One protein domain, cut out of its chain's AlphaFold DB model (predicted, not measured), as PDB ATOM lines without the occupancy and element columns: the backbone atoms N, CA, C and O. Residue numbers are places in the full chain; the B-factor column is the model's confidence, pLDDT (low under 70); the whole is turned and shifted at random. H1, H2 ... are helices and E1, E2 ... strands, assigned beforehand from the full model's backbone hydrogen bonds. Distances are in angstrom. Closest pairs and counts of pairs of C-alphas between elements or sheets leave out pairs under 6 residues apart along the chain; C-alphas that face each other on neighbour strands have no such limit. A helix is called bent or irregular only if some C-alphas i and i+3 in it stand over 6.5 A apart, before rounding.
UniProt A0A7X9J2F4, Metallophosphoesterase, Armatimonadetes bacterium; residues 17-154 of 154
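What this domain is: This is residues 17 to 154 of the 154 residues of the protein "Metallophosphoesterase" of Armatimonadetes bacterium (UniProt A0A7X9J2F4). Two small three-stranded sheets, E3 E4 E6 and E5 E7 E8, lie face to face as a sandwich, with the short helix H1 near one end and the separate hairpin of E1 and E2 extending away beyond the other. H2 and the link after it make a second arm, in which residues 104 to 109 stick out free; in the E1 and E2 hairpin residues 22 to 27 do so. The 138 printed residues hold two named helices and eight named strands, in the order E1 E2 E3 H1 E4 E5 H2 E6 E7 E8, each sheet antiparallel, class mixed. The whole is flat, spanning 50 by 46 by 25 A, and only just compact, close to loose, with a radius of gyration of the C-alphas of 16.8 A.

How they stand to each other: In one sheet the inner strand E7, residues 134 to 142, is antiparallel to the edge strands E5, residues 73 to 77, and E8, residues 145 to 153. N 76 and O 139 are 2.8 A apart, and N 138 and O 149 2.8 A, within hydrogen-bond range. E7 and E8 form a hairpin. In the other sheet the inner strand E4, residues 59 to 64, is antiparallel to E3, residues 42 to 45, with N 45 and O 61 at 2.8 A, and to E6, residues 122 to 126, with N 60 and O 125 at 2.7 A. These sheets form a sandwich, two sheets face to face, 8.8 A centre to centre, their best planes 14 degrees apart and their strands at 31 degrees. The closest C-alphas of E3 and E8 are those of Val 44 and Arg 149, 5.9 A. H2, residues 93 to 105, only grazes the sheet E3 E4 E6, with residues 93 to 94; Tyr 45 and Pro 93 have the closest C-alphas of E3 and H2, 6.8 A. H1, residues 52 to 57, only grazes the same sheet, with residues 54 to 57; it is irregular, with C-alphas 53 and 56 7.7 A apart. In H2 every O i to N i+4 pair is within hydrogen-bond range; in H1 0 of 2 are, and 2 of 3 O i to N i+3 pairs. E1, residues 17 to 23, and E2, residues 26 to 33, form an antiparallel hairpin, with N 19 and O 30 at 2.8 A; E2 and E3 are apart.

Where its parts are: E1 begins at C-alpha 17 (152.909, 167.404, 236.731), and E8 ends at C-alpha 153 (152.897, 136.934, 217.009). E7 is 26.8 A long, E8 26.5 A, E2 23.5 A, E1 19.7 A and H2 18.5 A.

The domain as a whole: The C-alphas of Gly 24 and Gln 154 are the two farthest apart, 52.6 A. The printed part has no cut. The long links are E5 to H2, 15 residues, and H2 to E6, 16 residues. Mean pLDDT of the printed part is 88.3; residues 106 to 111 and residue 144 are under 70.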
ATOM      1  N   TYR A  17     153.857 166.332 236.446       88.81
ATOM      2  CA  TYR A  17     152.909 167.404 236.731       88.81
ATOM      3  C   TYR A  17     152.013 167.674 235.526       88.81
ATOM      4  O   TYR A  17     152.415 167.486 234.377       88.81
ATOM      5  N   ALA A  18     150.796 168.137 235.791       87.38
ATOM      6  CA  ALA A  18     149.902 168.626 234.755       87.38
ATOM      7  C   ALA A  18     150.278 170.057 234.359       87.38
ATOM      8  O   ALA A  18     150.560 170.902 235.210       87.38
ATOM      9  N   ILE A  19     150.241 170.337 233.061       88.31
ATOM     10  CA  ILE A  19     150.329 171.682 232.503       88.31
ATOM     11  C   ILE A  19     148.959 172.001 231.920       88.31
ATOM     12  O   ILE A  19     148.511 171.342 230.979       88.31
ATOM     13  N   VAL A  20     148.312 173.021 232.477       87.44
ATOM     14  CA  VAL A  20     147.058 173.564 231.955       87.44
ATOM     15  C   VAL A  20     147.355 174.911 231.317       87.44
ATOM     16  O   VAL A  20     147.927 175.789 231.961       87.44
ATOM     17  N   THR A  21     146.988 175.067 230.049       86.12
ATOM     18  CA  THR A  21     147.143 176.333 229.322       86.12
ATOM     19  C   THR A  21     145.767 176.913 229.063       86.12
ATOM     20  O   THR A  21     144.910 176.211 228.539       86.12
ATOM     21  N   PHE A  22     145.560 178.181 229.406       88.88
ATOM     22  CA  PHE A  22     144.299 178.887 229.185       88.88
ATOM     23  C   PHE A  22     144.459 179.919 228.068       88.88
ATOM     24  O   PHE A  22     145.439 180.663 228.044       88.88
ATOM     25  N   ASN A  23     143.479 179.982 227.171       88.00
ATOM     26  CA  ASN A  23     143.348 181.009 226.146       88.00
ATOM     27  C   ASN A  23     141.896 181.508 226.121       88.00
ATOM     28  O   ASN A  23     141.040 180.959 225.432       88.00
ATOM     29  N   GLY A  24     141.601 182.527 226.931       89.56
ATOM     30  CA  GLY A  24     140.228 182.989 227.130       89.56
ATOM     31  C   GLY A  24     139.367 181.912 227.797       89.56
ATOM     32  O   GLY A  24     139.676 181.480 228.907       89.56
ATOM     33  N   SER A  25     138.289 181.497 227.127       88.44
ATOM     34  CA  SER A  25     137.420 180.391 227.558       88.44
ATOM     35  C   SER A  25     137.964 179.006 227.206       88.44
ATOM     36  O   SER A  25     137.462 178.010 227.725       88.44
ATOM     37  N   ASP A  26     138.962 178.938 226.327       79.94
ATOM     38  CA  ASP A  26     139.547 177.680 225.887       79.94
ATOM     39  C   ASP A  26     140.662 177.256 226.839       79.94
ATOM     40  O   ASP A  26     141.398 178.083 227.388       79.94
ATOM     41  N   TYR A  27     140.818 175.947 227.015       81.12
ATOM     42  CA  TYR A  27     141.926 175.391 227.777       81.12
ATOM     43  C   TYR A  27     142.475 174.127 227.120       81.12
ATOM     44  O   TYR A  27     141.755 173.386 226.451       81.12
ATOM     45  N   SER A  28     143.763 173.869 227.337       81.25
ATOM     46  CA  SER A  28     144.410 172.601 227.013       81.25
ATOM     47  C   SER A  28     145.050 171.998 228.255       81.25
ATOM     48  O   SER A  28     145.460 172.707 229.176       81.25
ATOM     49  N   PHE A  29     145.114 170.672 228.277       83.44
ATOM     50  CA  PHE A  29     145.676 169.884 229.365       83.44
ATOM     51  C   PHE A  29     146.708 168.918 228.790       83.44
ATOM     52  O   PHE A  29     146.417 168.218 227.821       83.44
ATOM     53  N   ARG A  30     147.899 168.868 229.386       86.19
ATOM     54  CA  ARG A  30     148.910 167.846 229.088       86.19
ATOM     55  C   ARG A  30     149.641 167.413 230.347       86.19
ATOM     56  O   ARG A  30     149.849 168.220 231.255       86.19
ATOM     57  N   TYR A  31     150.115 166.178 230.368       89.62
ATOM     58  CA  TYR A  31     150.930 165.655 231.453       89.62
ATOM     59  C   TYR A  31     152.418 165.786 231.122       89.62
ATOM     60  O   TYR A  31     152.842 165.541 229.998       89.62
ATOM     61  N   LYS A  32     153.261 166.158 232.081       90.19
ATOM     62  CA  LYS A  32     154.716 166.150 231.913       90.19
ATOM     63  C   LYS A  32     155.327 165.150 232.874       90.19
ATOM     64  O   LYS A  32     155.604 165.467 234.027       90.19
ATOM     65  N   ALA A  33     155.587 163.951 232.360       89.44
ATOM     66  CA  ALA A  33     156.365 162.948 233.067       89.44
ATOM     67  C   ALA A  33     157.824 163.412 233.203       89.44
ATOM     68  O   ALA A  33     158.500 163.779 232.231       89.44
ATOM     69  N   THR A  34     158.319 163.408 234.434       86.06
ATOM     70  CA  THR A  34     159.668 163.857 234.772       86.06
ATOM     71  C   THR A  34     160.695 162.973 234.065       86.06
ATOM     72  O   THR A  34     160.584 161.751 234.067       86.06
ATOM     73  N   ARG A  35     161.709 163.591 233.442       84.50
ATOM     74  CA  ARG A  35     162.771 162.904 232.667       84.50
ATOM     75  C   ARG A  35     162.276 162.089 231.463       84.50
ATOM     76  O   ARG A  35     163.023 161.273 230.930       84.50
ATOM     77  N   ARG A  36     161.049 162.322 231.000       85.94
ATOM     78  CA  ARG A  36     160.536 161.780 229.738       85.94
ATOM     79  C   ARG A  36     160.347 162.902 228.724       85.94
ATOM     80  O   ARG A  36     160.317 164.086 229.078       85.94
ATOM     81  N   SER A  37     160.266 162.532 227.450       86.88
ATOM     82  CA  SER A  37     159.995 163.490 226.382       86.88
ATOM     83  C   SER A  37     158.617 164.121 226.558       86.88
ATOM     84  O   SER A  37     157.735 163.596 227.231       86.88
ATOM     85  N   ASP A  38     158.436 165.279 225.942       83.06
ATOM     86  CA  ASP A  38     157.189 166.033 225.984       83.06
ATOM     87  C   ASP A  38     155.987 165.277 225.401       83.06
ATOM     88  O   ASP A  38     154.868 165.465 225.875       83.06
ATOM     89  N   GLY A  39     156.226 164.406 224.420       84.62
ATOM     90  CA  GLY A  39     155.201 163.569 223.790       84.62
ATOM     91  C   GLY A  39     154.869 162.286 224.554       84.62
ATOM     92  O   GLY A  39     153.988 161.544 224.134       84.62
ATOM     93  N   TYR A  40     155.546 161.996 225.667       88.75
ATOM     94  CA  TYR A  40     155.232 160.822 226.474       88.75
ATOM     95  C   TYR A  40     154.005 161.106 227.345       88.75
ATOM     96  O   TYR A  40     154.119 161.660 228.438       88.75
ATOM     97  N   GLN A  41     152.834 160.771 226.803       91.44
ATOM     98  CA  GLN A  41     151.515 161.030 227.394       91.44
ATOM     99  C   GLN A  41     150.743 159.757 227.764       91.44
ATOM    100  O   GLN A  41     149.641 159.851 228.306       91.44
ATOM    101  N   MET A  42     151.291 158.582 227.446       92.69
ATOM    102  CA  MET A  42     150.643 157.311 227.736       92.69
ATOM    103  C   MET A  42     151.636 156.169 227.929       92.69
ATOM    104  O   MET A  42     152.761 156.212 227.422       92.69
ATOM    105  N   ASN A  43     151.146 155.106 228.557       93.00
ATOM    106  CA  ASN A  43     151.687 153.761 228.438       93.00
ATOM    107  C   ASN A  43     150.728 152.885 227.634       93.00
ATOM    108  O   ASN A  43     149.522 152.912 227.864       93.00
ATOM    109  N   VAL A  44     151.271 152.082 226.719       95.00
ATOM    110  CA  VAL A  44     150.512 151.063 225.983       95.00
ATOM    111  C   VAL A  44     151.075 149.700 226.346       95.00
ATOM    112  O   VAL A  44     152.243 149.401 226.086       95.00
ATOM    113  N   TYR A  45     150.238 148.887 226.972       94.62
ATOM    114  CA  TYR A  45     150.543 147.532 227.379       94.62
ATOM    115  C   TYR A  45     149.944 146.531 226.396       94.62
ATOM    116  O   TYR A  45     148.754 146.577 226.085       94.62
ATOM    117  N   ALA A  46     150.784 145.598 225.970       94.00
ATOM    118  CA  ALA A  46     150.416 144.360 225.305       94.00
ATOM    119  C   ALA A  46     151.467 143.302 225.684       94.00
ATOM    120  O   ALA A  46     152.624 143.685 225.935       94.00
ATOM    121  N   PRO A  47     151.109 142.005 225.724       93.00
ATOM    122  CA  PRO A  47     152.092 140.938 225.872       93.00
ATOM    123  C   PRO A  47     153.186 141.053 224.808       93.00
ATOM    124  O   PRO A  47     152.921 141.461 223.680       93.00
ATOM    125  N   GLU A  48     154.421 140.709 225.169       92.12
ATOM    126  CA  GLU A  48     155.546 140.757 224.229       92.12
ATOM    127  C   GLU A  48     155.400 139.722 223.113       92.12
ATOM    128  O   GLU A  48     155.732 140.019 221.971       92.12
ATOM    129  N   ILE A  49     154.848 138.551 223.442       94.81
ATOM    130  CA  ILE A  49     154.582 137.452 222.518       94.81
ATOM    131  C   ILE A  49     153.118 137.037 222.674       94.81
ATOM    132  O   ILE A  49     152.638 136.858 223.796       94.81
ATOM    133  N   VAL A  50     152.415 136.872 221.555       95.44
ATOM    134  CA  VAL A  50     151.014 136.443 221.501       95.44
ATOM    135  C   VAL A  50     150.881 135.257 220.553       95.44
ATOM    136  O   VAL A  50     151.284 135.331 219.396       95.44
ATOM    137  N   MET A  51     150.272 134.169 221.024       96.38
ATOM    138  CA  MET A  51     149.942 133.037 220.156       96.38
ATOM    139  C   MET A  51     148.784 133.416 219.235       96.38
ATOM    140  O   MET A  51     147.806 134.025 219.680       96.38
ATOM    141  N   ARG A  52     148.842 133.022 217.957       93.75
ATOM    142  CA  ARG A  52     147.791 133.351 216.974       93.75
ATOM    143  C   ARG A  52     146.368 132.997 217.441       93.75
ATOM    144  O   ARG A  52     145.419 133.718 217.144       93.75
ATOM    145  N   GLU A  53     146.211 131.899 218.171       94.19
ATOM    146  CA  GLU A  53     144.924 131.428 218.711       94.19
ATOM    147  C   GLU A  53     144.356 132.281 219.857       94.19
ATOM    148  O   GLU A  53     143.160 132.207 220.156       94.19
ATOM    149  N   ASP A  54     145.185 133.135 220.457       96.25
ATOM    150  CA  ASP A  54     144.816 134.011 221.566       96.25
ATOM    151  C   ASP A  54     144.667 135.477 221.160       96.25
ATOM    152  O   ASP A  54     144.332 136.307 222.008       96.25
ATOM    153  N   LEU A  55     144.824 135.813 219.874       94.75
ATOM    154  CA  LEU A  55     144.710 137.189 219.374       94.75
ATOM    155  C   LEU A  55     143.428 137.871 219.867       94.75
ATOM    156  O   LEU A  55     143.481 138.860 220.592       94.75
ATOM    157  N   THR A  56     142.259 137.296 219.586       95.75
ATOM    158  CA  THR A  56     140.977 137.912 219.971       95.75
ATOM    159  C   THR A  56     140.729 137.936 221.477       95.75
ATOM    160  O   THR A  56     139.793 138.596 221.916       95.75
ATOM    161  N   LYS A  57     141.507 137.199 222.274       95.38
ATOM    162  CA  LYS A  57     141.416 137.183 223.743       95.38
ATOM    163  C   LYS A  57     142.441 138.113 224.390       95.38
ATOM    164  O   LYS A  57     142.320 138.415 225.573       95.38
ATOM    165  N   THR A  58     143.447 138.539 223.632       96.31
ATOM    166  CA  THR A  58     144.544 139.356 224.129       96.31
ATOM    167  C   THR A  58     144.113 140.809 224.193       96.31
ATOM    168  O   THR A  58     143.847 141.438 223.166       96.31
ATOM    169  N   GLU A  59     144.050 141.335 225.412       96.44
ATOM    170  CA  GLU A  59     143.776 142.742 225.671       96.44
ATOM    171  C   GLU A  59     145.029 143.596 225.450       96.44
ATOM    172  O   GLU A  59     146.133 143.266 225.887       96.44
ATOM    173  N   VAL A  60     144.820 144.743 224.819       96.94
ATOM    174  CA  VAL A  60     145.737 145.872 224.789       96.94
ATOM    175  C   VAL A  60     145.166 146.941 225.700       96.94
ATOM    176  O   VAL A  60     144.000 147.323 225.571       96.94
ATOM    177  N   VAL A  61     145.996 147.433 226.611       97.00
ATOM    178  CA  VAL A  61     145.603 148.421 227.613       97.00
ATOM    179  C   VAL A  61     146.392 149.701 227.376       97.00
ATOM    180  O   VAL A  61     147.618 149.677 227.349       97.00
ATOM    181  N   ALA A  62     145.701 150.822 227.208       96.50
ATOM    182  CA  ALA A  62     146.308 152.139 227.097       96.50
ATOM    183  C   ALA A  62     145.965 152.971 228.335       96.50
ATOM    184  O   ALA A  62     144.797 153.248 228.597       96.50
ATOM    185  N   ASN A  63     146.990 153.378 229.075       94.88
ATOM    186  CA  ASN A  63     146.901 154.286 230.210       94.88
ATOM    187  C   ASN A  63     147.313 155.689 229.728       94.88
ATOM    188  O   ASN A  63     148.491 155.908 229.441       94.88
ATOM    189  N   ILE A  64     146.349 156.603 229.552       94.12
ATOM    190  CA  ILE A  64     146.528 157.904 228.878       94.12
ATOM    191  C   ILE A  64     146.217 159.051 229.847       94.12
ATOM    192  O   ILE A  64     145.070 159.471 229.987       94.12
ATOM    193  N   TRP A  65     147.247 159.624 230.471       90.56
ATOM    194  CA  TRP A  65     147.119 160.574 231.593       90.56
ATOM    195  C   TRP A  65     146.396 161.884 231.259       90.56
ATOM    196  O   TRP A  65     145.952 162.593 232.156       90.56
ATOM    197  N   SER A  66     146.316 162.230 229.971       88.19
ATOM    198  CA  SER A  66     145.695 163.471 229.481       88.19
ATOM    199  C   SER A  66     144.390 163.274 228.720       88.19
ATOM    200  O   SER A  66     143.828 164.249 228.219       88.19
ATOM    201  N   ALA A  67     143.895 162.041 228.625       89.94
ATOM    202  CA  ALA A  67     142.608 161.761 228.006       89.94
ATOM    203  C   ALA A  67     141.469 161.867 229.027       89.94
ATOM    204  O   ALA A  67     141.600 161.496 230.194       89.94
ATOM    205  N   LEU A  68     140.322 162.360 228.569       87.75
ATOM    206  CA  LEU A  68     139.080 162.385 229.335       87.75
ATOM    207  C   LEU A  68     138.227 161.170 228.978       87.75
ATOM    208  O   LEU A  68     138.242 160.715 227.841       87.75
ATOM    209  N   LYS A  69     137.378 160.707 229.901       90.12
ATOM    210  CA  LYS A  69     136.407 159.620 229.646       90.12
ATOM    211  C   LYS A  69     135.534 159.847 228.397       90.12
ATOM    212  O   LYS A  69     135.086 158.888 227.781       90.12
ATOM    213  N   SER A  70     135.251 161.105 228.057       88.44
ATOM    214  CA  SER A  70     134.469 161.492 226.875       88.44
ATOM    215  C   SER A  70     135.242 161.406 225.558       88.44
ATOM    216  O   SER A  70     134.641 161.579 224.500       88.44
ATOM    217  N   ASP A  71     136.559 161.220 225.609       91.00
ATOM    218  CA  ASP A  71     137.404 161.226 224.425       91.00
ATOM    219  C   ASP A  71     137.287 159.901 223.676       91.00
ATOM    220  O   ASP A  71     137.270 158.818 224.267       91.00
ATOM    221  N   LEU A  72     137.237 159.996 222.349       94.25
ATOM    222  CA  LEU A  72     137.408 158.838 221.489       94.25
ATOM    223  C   LEU A  72     138.882 158.428 221.521       94.25
ATOM    224  O   LEU A  72     139.756 159.187 221.092       94.25
ATOM    225  N   VAL A  73     139.127 157.218 222.013       96.94
ATOM    226  CA  VAL A  73     140.431 156.561 221.981       96.94
ATOM    227  C   VAL A  73     140.351 155.409 220.999       96.94
ATOM    228  O   VAL A  73     139.399 154.629 221.025       96.94
ATOM    229  N   GLU A  74     141.339 155.309 220.121       97.62
ATOM    230  CA  GLU A  74     141.384 154.284 219.088       97.62
ATOM    231  C   GLU A  74     142.740 153.591 219.067       97.62
ATOM    232  O   GLU A  74     143.777 154.204 219.325       97.62
ATOM    233  N   MET A  75     142.715 152.322 218.678       97.56
ATOM    234  CA  MET A  75     143.879 151.488 218.447       97.56
ATOM    235  C   MET A  75     143.905 151.010 216.999       97.56
ATOM    236  O   MET A  75     142.866 150.739 216.400       97.56
ATOM    237  N   ARG A  76     145.100 150.845 216.447       96.88
ATOM    238  CA  ARG A  76     145.340 150.162 215.178       96.88
ATOM    239  C   ARG A  76     146.537 149.232 215.314       96.88
ATOM    240  O   ARG A  76     147.506 149.583 215.975       96.88
ATOM    241  N   VAL A  77     146.494 148.095 214.624       97.50
ATOM    242  CA  VAL A  77     147.669 147.235 214.419       97.50
ATOM    243  C   VAL A  77     148.159 147.381 212.978       97.50
ATOM    244  O   VAL A  77     147.367 147.296 212.037       97.50
ATOM    245  N   ASP A  78     149.450 147.659 212.812       95.75
ATOM    246  CA  ASP A  78     150.137 147.937 211.549       95.75
ATOM    247  C   ASP A  78     149.399 148.960 210.664       95.75
ATOM    248  O   ASP A  78     149.213 150.118 211.042       95.75
ATOM    249  N   SER A  79     148.981 148.539 209.468       94.25
ATOM    250  CA  SER A  79     148.224 149.345 208.501       94.25
ATOM    251  C   SER A  79     146.726 149.017 208.501       94.25
ATOM    252  O   SER A  79     146.024 149.362 207.554       94.25
ATOM    253  N   GLY A  80     146.236 148.332 209.539       94.69
ATOM    254  CA  GLY A  80     144.827 147.976 209.687       94.69
ATOM    255  C   GLY A  80     143.900 149.181 209.915       94.69
ATOM    256  O   GLY A  80     144.340 150.333 209.953       94.69
ATOM    257  N   PRO A  81     142.590 148.947 210.076       95.69
ATOM    258  CA  PRO A  81     141.663 150.002 210.457       95.69
ATOM    259  C   PRO A  81     141.884 150.438 211.913       95.69
ATOM    260  O   PRO A  81     142.296 149.643 212.759       95.69
ATOM    261  N   TRP A  82     141.568 151.699 212.205       96.19
ATOM    262  CA  TRP A  82     141.408 152.164 213.581       96.19
ATOM    263  C   TRP A  82     140.142 151.548 214.182       96.19
ATOM    264  O   TRP A  82     139.088 151.549 213.546       96.19
ATOM    265  N   ALA A  83     140.259 151.017 215.394       96.75
ATOM    266  CA  ALA A  83     139.171 150.444 216.169       96.75
ATOM    267  C   ALA A  83     139.052 151.176 217.514       96.75
ATOM    268  O   ALA A  83     140.078 151.469 218.134       96.75
ATOM    269  N   PRO A  84     137.832 151.478 217.988       97.19
ATOM    270  CA  PRO A  84     137.644 152.171 219.255       97.19
ATOM    271  C   PRO A  84     138.091 151.301 220.434       97.19
ATOM    272  O   PRO A  84     137.861 150.092 220.451       97.19
ATOM    273  N   MET A  85     138.686 151.935 221.442       98.00
ATOM    274  CA  MET A  85     138.987 151.327 222.735       98.00
ATOM    275  C   MET A  85     137.913 151.709 223.759       98.00
ATOM    276  O   MET A  85     137.450 152.850 223.801       98.00
ATOM    277  N   GLY A  86     137.512 150.760 224.603       97.38
ATOM    278  CA  GLY A  86     136.530 150.976 225.661       97.38
ATOM    279  C   GLY A  86     137.170 151.562 226.916       97.38
ATOM    280  O   GLY A  86     138.187 151.059 227.380       97.38
ATOM    281  N   PHE A  87     136.567 152.603 227.491       96.62
ATOM    282  CA  PHE A  87     136.990 153.147 228.783       96.62
ATOM    283  C   PHE A  87     136.732 152.133 229.904       96.62
ATOM    284  O   PHE A  87     135.581 151.757 230.143       96.62
ATOM    285  N   GLN A  88     137.784 151.719 230.609       96.19
ATOM    286  CA  GLN A  88     137.698 150.706 231.657       96.19
ATOM    287  C   GLN A  88     138.703 151.009 232.774       96.19
ATOM    288  O   GLN A  88     139.872 150.643 232.650       96.19
ATOM    289  N   PRO A  89     138.263 151.648 233.874       92.88
ATOM    290  CA  PRO A  89     139.112 151.850 235.037       92.88
ATOM    291  C   PRO A  89     139.588 150.519 235.614       92.88
ATOM    292  O   PRO A  89     138.774 149.620 235.835       92.88
ATOM    293  N   ARG A  90     140.901 150.389 235.808       91.12
ATOM    294  CA  ARG A  90     141.557 149.206 236.379       91.12
ATOM    295  C   ARG A  90     142.985 149.538 236.790       91.12
ATOM    296  O   ARG A  90     143.546 150.530 236.329       91.12
ATOM    297  N   VAL A  91     143.591 148.679 237.602       89.00
ATOM    298  CA  VAL A  91     145.032 148.730 237.880       89.00
ATOM    299  C   VAL A  91     145.836 148.650 236.578       89.00
ATOM    300  O   VAL A  91     145.597 147.775 235.737       89.00
ATOM    301  N   ASP A  92     146.815 149.544 236.440       87.12
ATOM    302  CA  ASP A  92     147.732 149.572 235.304       87.12
ATOM    303  C   ASP A  92     148.584 148.283 235.238       87.12
ATOM    304  O   ASP A  92     149.230 147.916 236.228       87.12
ATOM    305  N   PRO A  93     148.628 147.579 234.088       87.25
ATOM    306  CA  PRO A  93     149.381 146.332 233.976       87.25
ATOM    307  C   PRO A  93     150.895 146.473 234.196       87.25
ATOM    308  O   PRO A  93     151.506 145.555 234.747       87.25
ATOM    309  N   PHE A  94     151.515 147.595 233.806       82.44
ATOM    310  CA  PHE A  94     152.938 147.824 234.079       82.44
ATOM    311  C   PHE A  94     153.179 148.024 235.574       82.44
ATOM    312  O   PHE A  94     154.137 147.477 236.118       82.44
ATOM    313  N   TYR A  95     152.292 148.754 236.252       83.50
ATOM    314  CA  TYR A  95     152.367 148.946 237.697       83.50
ATOM    315  C   TYR A  95     152.199 147.627 238.461       83.50
ATOM    316  O   TYR A  95     152.975 147.325 239.367       83.50
ATOM    317  N   ALA A  96     151.229 146.802 238.056       85.19
ATOM    318  CA  ALA A  96     151.008 145.485 238.647       85.19
ATOM    319  C   ALA A  96     152.234 144.566 238.494       85.19
ATOM    320  O   ALA A  96     152.618 143.891 239.452       85.19
ATOM    321  N   ALA A  97     152.872 144.567 237.319       84.19
ATOM    322  CA  ALA A  97     154.090 143.800 237.074       84.19
ATOM    323  C   ALA A  97     155.263 144.289 237.943       84.19
ATOM    324  O   ALA A  97     155.921 143.474 238.590       84.19
ATOM    325  N   ALA A  98     155.473 145.607 238.030       80.38
ATOM    326  CA  ALA A  98     156.521 146.199 238.862       80.38
ATOM    327  C   ALA A  98     156.326 145.888 240.359       80.38
ATOM    328  O   ALA A  98     157.274 145.508 241.044       80.38
ATOM    329  N   ALA A  99     155.092 145.973 240.862       81.38
ATOM    330  CA  ALA A  99     154.767 145.630 242.247       81.38
ATOM    331  C   ALA A  99     154.997 144.137 242.554       81.38
ATOM    332  O   ALA A  99     155.460 143.779 243.642       81.38
ATOM    333  N   ALA A 100     154.694 143.248 241.601       82.62
ATOM    334  CA  ALA A 100     154.967 141.820 241.739       82.62
ATOM    335  C   ALA A 100     156.476 141.525 241.773       82.62
ATOM    336  O   ALA A 100     156.925 140.722 242.595       82.62
ATOM    337  N   GLU A 101     157.257 142.197 240.924       79.94
ATOM    338  CA  GLU A 101     158.714 142.075 240.889       79.94
ATOM    339  C   GLU A 101     159.360 142.581 242.187       79.94
ATOM    340  O   GLU A 101     160.172 141.871 242.783       79.94
ATOM    341  N   GLU A 102     158.953 143.750 242.690       76.75
ATOM    342  CA  GLU A 102     159.448 144.291 243.962       76.75
ATOM    343  C   GLU A 102     159.211 143.306 245.121       76.75
ATOM    344  O   GLU A 102     160.110 143.027 245.923       76.75
ATOM    345  N   LYS A 103     158.009 142.719 245.176       76.19
ATOM    346  CA  LYS A 103     157.658 141.712 246.181       76.19
ATOM    347  C   LYS A 103     158.524 140.453 246.065       76.19
ATOM    348  O   LYS A 103     158.860 139.865 247.091       76.19
ATOM    349  N   ALA A 104     158.884 140.042 244.849       78.31
ATOM    350  CA  ALA A 104     159.737 138.879 244.607       78.31
ATOM    351  C   ALA A 104     161.209 139.135 244.974       78.31
ATOM    352  O   ALA A 104     161.877 138.237 245.485       78.31
ATOM    353  N   GLN A 105     161.712 140.355 244.756       71.00
ATOM    354  CA  GLN A 105     163.107 140.721 245.033       71.00
ATOM    355  C   GLN A 105     163.409 140.940 246.526       71.00
ATOM    356  O   GLN A 105     164.578 141.010 246.901       71.00
ATOM    357  N   ASN A 106     162.381 141.019 247.383       62.88
ATOM    358  CA  ASN A 106     162.491 141.090 248.846       62.88
ATOM    359  C   ASN A 106     163.527 142.135 249.332       62.88
ATOM    360  O   ASN A 106     164.287 141.885 250.272       62.88
ATOM    361  N   GLN A 107     163.598 143.291 248.653       58.38
ATOM    362  CA  GLN A 107     164.631 144.300 248.898       58.38
ATOM    363  C   GLN A 107     164.466 144.943 250.295       58.38
ATOM    364  O   GLN A 107     163.413 145.518 250.578       58.38
ATOM    365  N   PRO A 108     165.488 144.902 251.180       52.22
ATOM    366  CA  PRO A 108     165.356 145.373 252.566       52.22
ATOM    367  C   PRO A 108     165.413 146.896 252.767       52.22
ATOM    368  O   PRO A 108     165.207 147.364 253.885       52.22
ATOM    369  N   SER A 109     165.743 147.684 251.740       50.50
ATOM    370  CA  SER A 109     166.088 149.103 251.908       50.50
ATOM    371  C   SER A 109     165.654 149.962 250.716       50.50
ATOM    372  O   SER A 109     166.473 150.394 249.908       50.50
ATOM    373  N   GLY A 110     164.352 150.216 250.614       59.88
ATOM    374  CA  GLY A 110     163.760 151.134 249.644       59.88
ATOM    375  C   GLY A 110     162.366 151.564 250.095       59.88
ATOM    376  O   GLY A 110     161.721 150.869 250.881       59.88
ATOM    377  N   GLN A 111     161.906 152.731 249.638       63.09
ATOM    378  CA  GLN A 111     160.488 153.077 249.743       63.09
ATOM    379  C   GLN A 111     159.705 152.088 248.883       63.09
ATOM    380  O   GLN A 111     159.991 151.979 247.693       63.09
ATOM    381  N   LYS A 112     158.749 151.384 249.497       70.75
ATOM    382  CA  LYS A 112     157.889 150.453 248.769       70.75
ATOM    383  C   LYS A 112     157.019 151.189 247.765       70.75
ATOM    384  O   LYS A 112     156.604 152.318 248.050       70.75
ATOM    385  N   LEU A 113     156.691 150.541 246.649       73.06
ATOM    386  CA  LEU A 113     155.646 151.053 245.770       73.06
ATOM    387  C   LEU A 113     154.333 151.222 246.560       73.06
ATOM    388  O   LEU A 113     154.019 150.392 247.425       73.06
ATOM    389  N   PRO A 114     153.561 152.297 246.308       78.12
ATOM    390  CA  PRO A 114     152.234 152.432 246.888       78.12
ATOM    391  C   PRO A 114     151.332 151.249 246.505       78.12
ATOM    392  O   PRO A 114     151.588 150.519 245.543       78.12
ATOM    393  N   ASN A 115     150.249 151.054 247.257       80.94
ATOM    394  CA  ASN A 115     149.268 150.040 246.886       80.94
ATOM    395  C   ASN A 115     148.711 150.351 245.482       80.94
ATOM    396  O   ASN A 115     148.450 151.521 245.198       80.94
ATOM    397  N   PRO A 116     148.539 149.340 244.612       84.31
ATOM    398  CA  PRO A 116     147.912 149.545 243.315       84.31
ATOM    399  C   PRO A 116     146.487 150.080 243.468       84.31
ATOM    400  O   PRO A 116     145.717 149.575 244.288       84.31
ATOM    401  N   GLU A 117     146.146 151.067 242.650       86.88
ATOM    402  CA  GLU A 117     144.819 151.671 242.571       86.88
ATOM    403  C   GLU A 117     144.308 151.605 241.131       86.88
ATOM    404  O   GLU A 117     145.084 151.535 240.173       86.88
ATOM    405  N   ASP A 118     142.985 151.618 240.968       88.12
ATOM    406  CA  ASP A 118     142.392 151.654 239.637       88.12
ATOM    407  C   ASP A 118     142.663 153.009 238.973       88.12
ATOM    408  O   ASP A 118     142.260 154.063 239.470       88.12
ATOM    409  N   SER A 119     143.300 152.978 237.803       89.81
ATOM    410  CA  SER A 119     143.494 154.162 236.978       89.81
ATOM    411  C   SER A 119     142.173 154.606 236.363       89.81
ATOM    412  O   SER A 119     141.495 153.853 235.666       89.81
ATOM    413  N   SER A 120     141.828 155.876 236.558       89.31
ATOM    414  CA  SER A 120     140.666 156.532 235.946       89.31
ATOM    415  C   SER A 120     140.864 156.909 234.474       89.31
ATOM    416  O   SER A 120     140.010 157.577 233.895       89.31
ATOM    417  N   HIS A 121     141.983 156.520 233.873       92.12
ATOM    418  CA  HIS A 121     142.440 156.963 232.560       92.12
ATOM    419  C   HIS A 121     143.007 155.772 231.773       92.12
ATOM    420  O   HIS A 121     144.061 155.841 231.143       92.12
ATOM    421  N   THR A 122     142.258 154.665 231.813       96.25
ATOM    422  CA  THR A 122     142.571 153.418 231.116       96.25
ATOM    423  C   THR A 122     141.528 153.083 230.050       96.25
ATOM    424  O   THR A 122     140.318 153.157 230.284       96.25
ATOM    425  N   TRP A 123     142.013 152.667 228.881       97.44
ATOM    426  CA  TRP A 123     141.220 152.186 227.755       97.44
ATOM    427  C   TRP A 123     141.696 150.811 227.303       97.44
ATOM    428  O   TRP A 123     142.894 150.532 227.310       97.44
ATOM    429  N   VAL A 124     140.759 149.960 226.888       97.38
ATOM    430  CA  VAL A 124     141.022 148.560 226.543       97.38
ATOM    431  C   VAL A 124     140.412 148.206 225.189       97.38
ATOM    432  O   VAL A 124     139.285 148.593 224.877       97.38
ATOM    433  N   ALA A 125     141.160 147.464 224.379       97.44
ATOM    434  CA  ALA A 125     140.670 146.810 223.170       97.44
ATOM    435  C   ALA A 125     141.392 145.478 222.967       97.44
ATOM    436  O   ALA A 125     142.514 145.304 223.432       97.44
ATOM    437  N   ASN A 126     140.780 144.551 222.236       97.31
ATOM    438  CA  ASN A 126     141.408 143.272 221.913       97.31
ATOM    439  C   ASN A 126     142.178 143.370 220.590       97.31
ATOM    440  O   ASN A 126     141.825 144.166 219.714       97.31
ATOM    441  N   LEU A 127     143.213 142.541 220.426       97.12
ATOM    442  CA  LEU A 127     143.912 142.423 219.146       97.12
ATOM    443  C   LEU A 127     142.964 141.925 218.031       97.12
ATOM    444  O   LEU A 127     141.997 141.199 218.297       97.12
ATOM    445  N   PRO A 128     143.220 142.305 216.764       95.62
ATOM    446  CA  PRO A 128     142.404 141.873 215.637       95.62
ATOM    447  C   PRO A 128     142.486 140.355 215.439       95.62
ATOM    448  O   PRO A 128     143.496 139.720 215.722       95.62
ATOM    449  N   ALA A 129     141.428 139.771 214.877       93.19
ATOM    450  CA  ALA A 129     141.276 138.318 214.788       93.19
ATOM    451  C   ALA A 129     142.292 137.595 213.891       93.19
ATOM    452  O   ALA A 129     142.345 136.365 213.896       93.19
ATOM    453  N   ARG A 130     143.039 138.328 213.062       92.38
ATOM    454  CA  ARG A 130     144.004 137.764 212.120       92.38
ATOM    455  C   ARG A 130     145.218 138.668 212.031       92.38
ATOM    456  O   ARG A 130     145.082 139.822 211.636       92.38
ATOM    457  N   LEU A 131     146.370 138.102 212.362       95.00
ATOM    458  CA  LEU A 131     147.697 138.659 212.145       95.00
ATOM    459  C   LEU A 131     148.617 137.524 211.683       95.00
ATOM    460  O   LEU A 131     148.447 136.361 212.082       95.00
ATOM    461  N   ASP A 132     149.552 137.859 210.802       94.62
ATOM    462  CA  ASP A 132     150.591 136.931 210.368       94.62
ATOM    463  C   ASP A 132     151.589 136.664 211.507       94.62
ATOM    464  O   ASP A 132     151.526 137.292 212.554       94.62
ATOM    465  N   VAL A 133     152.460 135.664 211.355       95.50
ATOM    466  CA  VAL A 133     153.553 135.467 212.327       95.50
ATOM    467  C   VAL A 133     154.576 136.579 212.110       95.50
ATOM    468  O   VAL A 133     154.955 136.841 210.964       95.50
ATOM    469  N   GLY A 134     155.055 137.185 213.192       95.69
ATOM    470  CA  GLY A 134     156.105 138.196 213.148       95.69
ATOM    471  C   GLY A 134     155.866 139.380 214.076       95.69
ATOM    472  O   GLY A 134     155.086 139.321 215.020       95.69
ATOM    473  N   MET A 135     156.591 140.465 213.813       96.50
ATOM    474  CA  MET A 135     156.558 141.680 214.624       96.50
ATOM    475  C   MET A 135     155.453 142.622 214.153       96.50
ATOM    476  O   MET A 135     155.405 142.984 212.979       96.50
ATOM    477  N   HIS A 136     154.639 143.086 215.094       97.06
ATOM    478  CA  HIS A 136     153.507 143.968 214.847       97.06
ATOM    479  C   HIS A 136     153.606 145.238 215.687       97.06
ATOM    480  O   HIS A 136     154.032 145.219 216.847       97.06
ATOM    481  N   ARG A 137     153.184 146.365 215.107       97.12
ATOM    482  CA  ARG A 137     153.100 147.649 215.809       97.12
ATOM    483  C   ARG A 137     151.654 147.966 216.156       97.12
ATOM    484  O   ARG A 137     150.793 147.985 215.287       97.12
ATOM    485  N   ILE A 138     151.417 148.297 217.415       97.56
ATOM    486  CA  ILE A 138     150.168 148.862 217.916       97.56
ATOM    487  C   ILE A 138     150.334 150.373 217.971       97.56
ATOM    488  O   ILE A 138     151.176 150.860 218.719       97.56
ATOM    489  N   ASP A 139     149.517 151.105 217.228       97.06
ATOM    490  CA  ASP A 139     149.373 152.552 217.351       97.06
ATOM    491  C   ASP A 139     148.109 152.854 218.177       97.06
ATOM    492  O   ASP A 139     147.055 152.267 217.931       97.06
ATOM    493  N   VAL A 140     148.192 153.776 219.136       97.00
ATOM    494  CA  VAL A 140     147.055 154.266 219.937       97.00
ATOM    495  C   VAL A 140     146.971 155.778 219.801       97.00
ATOM    496  O   VAL A 140     147.998 156.456 219.850       97.00
ATOM    497  N   ARG A 141     145.764 156.325 219.639       95.19
ATOM    498  CA  ARG A 141     145.545 157.773 219.536       95.19
ATOM    499  C   ARG A 141     144.314 158.253 220.296       95.19
ATOM    500  O   ARG A 141     143.338 157.519 220.424       95.19
ATOM    501  N   TRP A 142     144.348 159.513 220.718       93.12
ATOM    502  CA  TRP A 142     143.203 160.261 221.244       93.12
ATOM    503  C   TRP A 142     143.355 161.733 220.844       93.12
ATOM    504  O   TRP A 142     144.470 162.238 220.809       93.12
ATOM    505  N   LYS A 143     142.270 162.437 220.493       83.19
ATOM    506  CA  LYS A 143     142.288 163.887 220.162       83.19
ATOM    507  C   LYS A 143     143.368 164.369 219.157       83.19
ATOM    508  O   LYS A 143     143.638 165.561 219.079       83.19
ATOM    509  N   GLY A 144     143.942 163.475 218.345       68.75
ATOM    510  CA  GLY A 144     145.036 163.783 217.409       68.75
ATOM    511  C   GLY A 144     146.448 163.527 217.954       68.75
ATOM    512  O   GLY A 144     147.387 163.484 217.162       68.75
ATOM    513  N   ASP A 145     146.594 163.278 219.254       78.12
ATOM    514  CA  ASP A 145     147.828 162.806 219.880       78.12
ATOM    515  C   ASP A 145     147.942 161.278 219.767       78.12
ATOM    516  O   ASP A 145     146.933 160.569 219.741       78.12
ATOM    517  N   ALA A 146     149.168 160.749 219.689       74.25
ATOM    518  CA  ALA A 146     149.408 159.324 219.466       74.25
ATOM    519  C   ALA A 146     150.627 158.771 220.224       74.25
ATOM    520  O   ALA A 146     151.598 159.479 220.487       74.25
ATOM    521  N   GLY A 147     150.577 157.474 220.528       77.56
ATOM    522  CA  GLY A 147     151.663 156.653 221.066       77.56
ATOM    523  C   GLY A 147     151.651 155.258 220.431       77.56
ATOM    524  O   GLY A 147     150.743 154.935 219.666       77.56
ATOM    525  N   PHE A 148     152.660 154.426 220.710       83.38
ATOM    526  CA  PHE A 148     152.732 153.077 220.135       83.38
ATOM    527  C   PHE A 148     153.427 152.054 221.047       83.38
ATOM    528  O   PHE A 148     154.213 152.414 221.925       83.38
ATOM    529  N   ARG A 149     153.170 150.767 220.793       87.62
ATOM    530  CA  ARG A 149     153.857 149.596 221.371       87.62
ATOM    531  C   ARG A 149     154.128 148.567 220.269       87.62
ATOM    532  O   ARG A 149     153.476 148.586 219.234       87.62
ATOM    533  N   ILE A 150     155.103 147.686 220.466       75.94
ATOM    534  CA  ILE A 150     155.465 146.617 219.523       75.94
ATOM    535  C   ILE A 150     155.359 145.273 220.251       75.94
ATOM    536  O   ILE A 150     155.719 145.209 221.429       75.94
ATOM    537  N   PHE A 151     154.880 144.240 219.560       85.19
ATOM    538  CA  PHE A 151     154.755 142.861 220.048       85.19
ATOM    539  C   PHE A 151     155.029 141.852 218.921       85.19
ATOM    540  O   PHE A 151     155.049 142.228 217.749       85.19
ATOM    541  N   GLU A 152     155.242 140.587 219.272       86.81
ATOM    542  CA  GLU A 152     155.473 139.469 218.353       86.81
ATOM    543  C   GLU A 152     154.277 138.503 218.354       86.81
ATOM    544  O   GLU A 152     153.716 138.195 219.406       86.81
ATOM    545  N   VAL A 153     153.888 138.005 217.181       83.38
ATOM    546  CA  VAL A 153     152.897 136.934 217.009       83.38
ATOM    547  C   VAL A 153     153.600 135.651 216.583       83.38
ATOM    548  O   VAL A 153     154.397 135.686 215.642       83.38
ATOM    549  N   GLN A 154     153.263 134.531 217.234       88.50
ATOM    550  CA  GLN A 154     153.785 133.183 216.958       88.50
ATOM    551  C   GLN A 154     152.684 132.202 216.529       88.50
ATOM    552  O   GLN A 154     151.526 132.327 217.001       88.50
TER     553      GLN A 154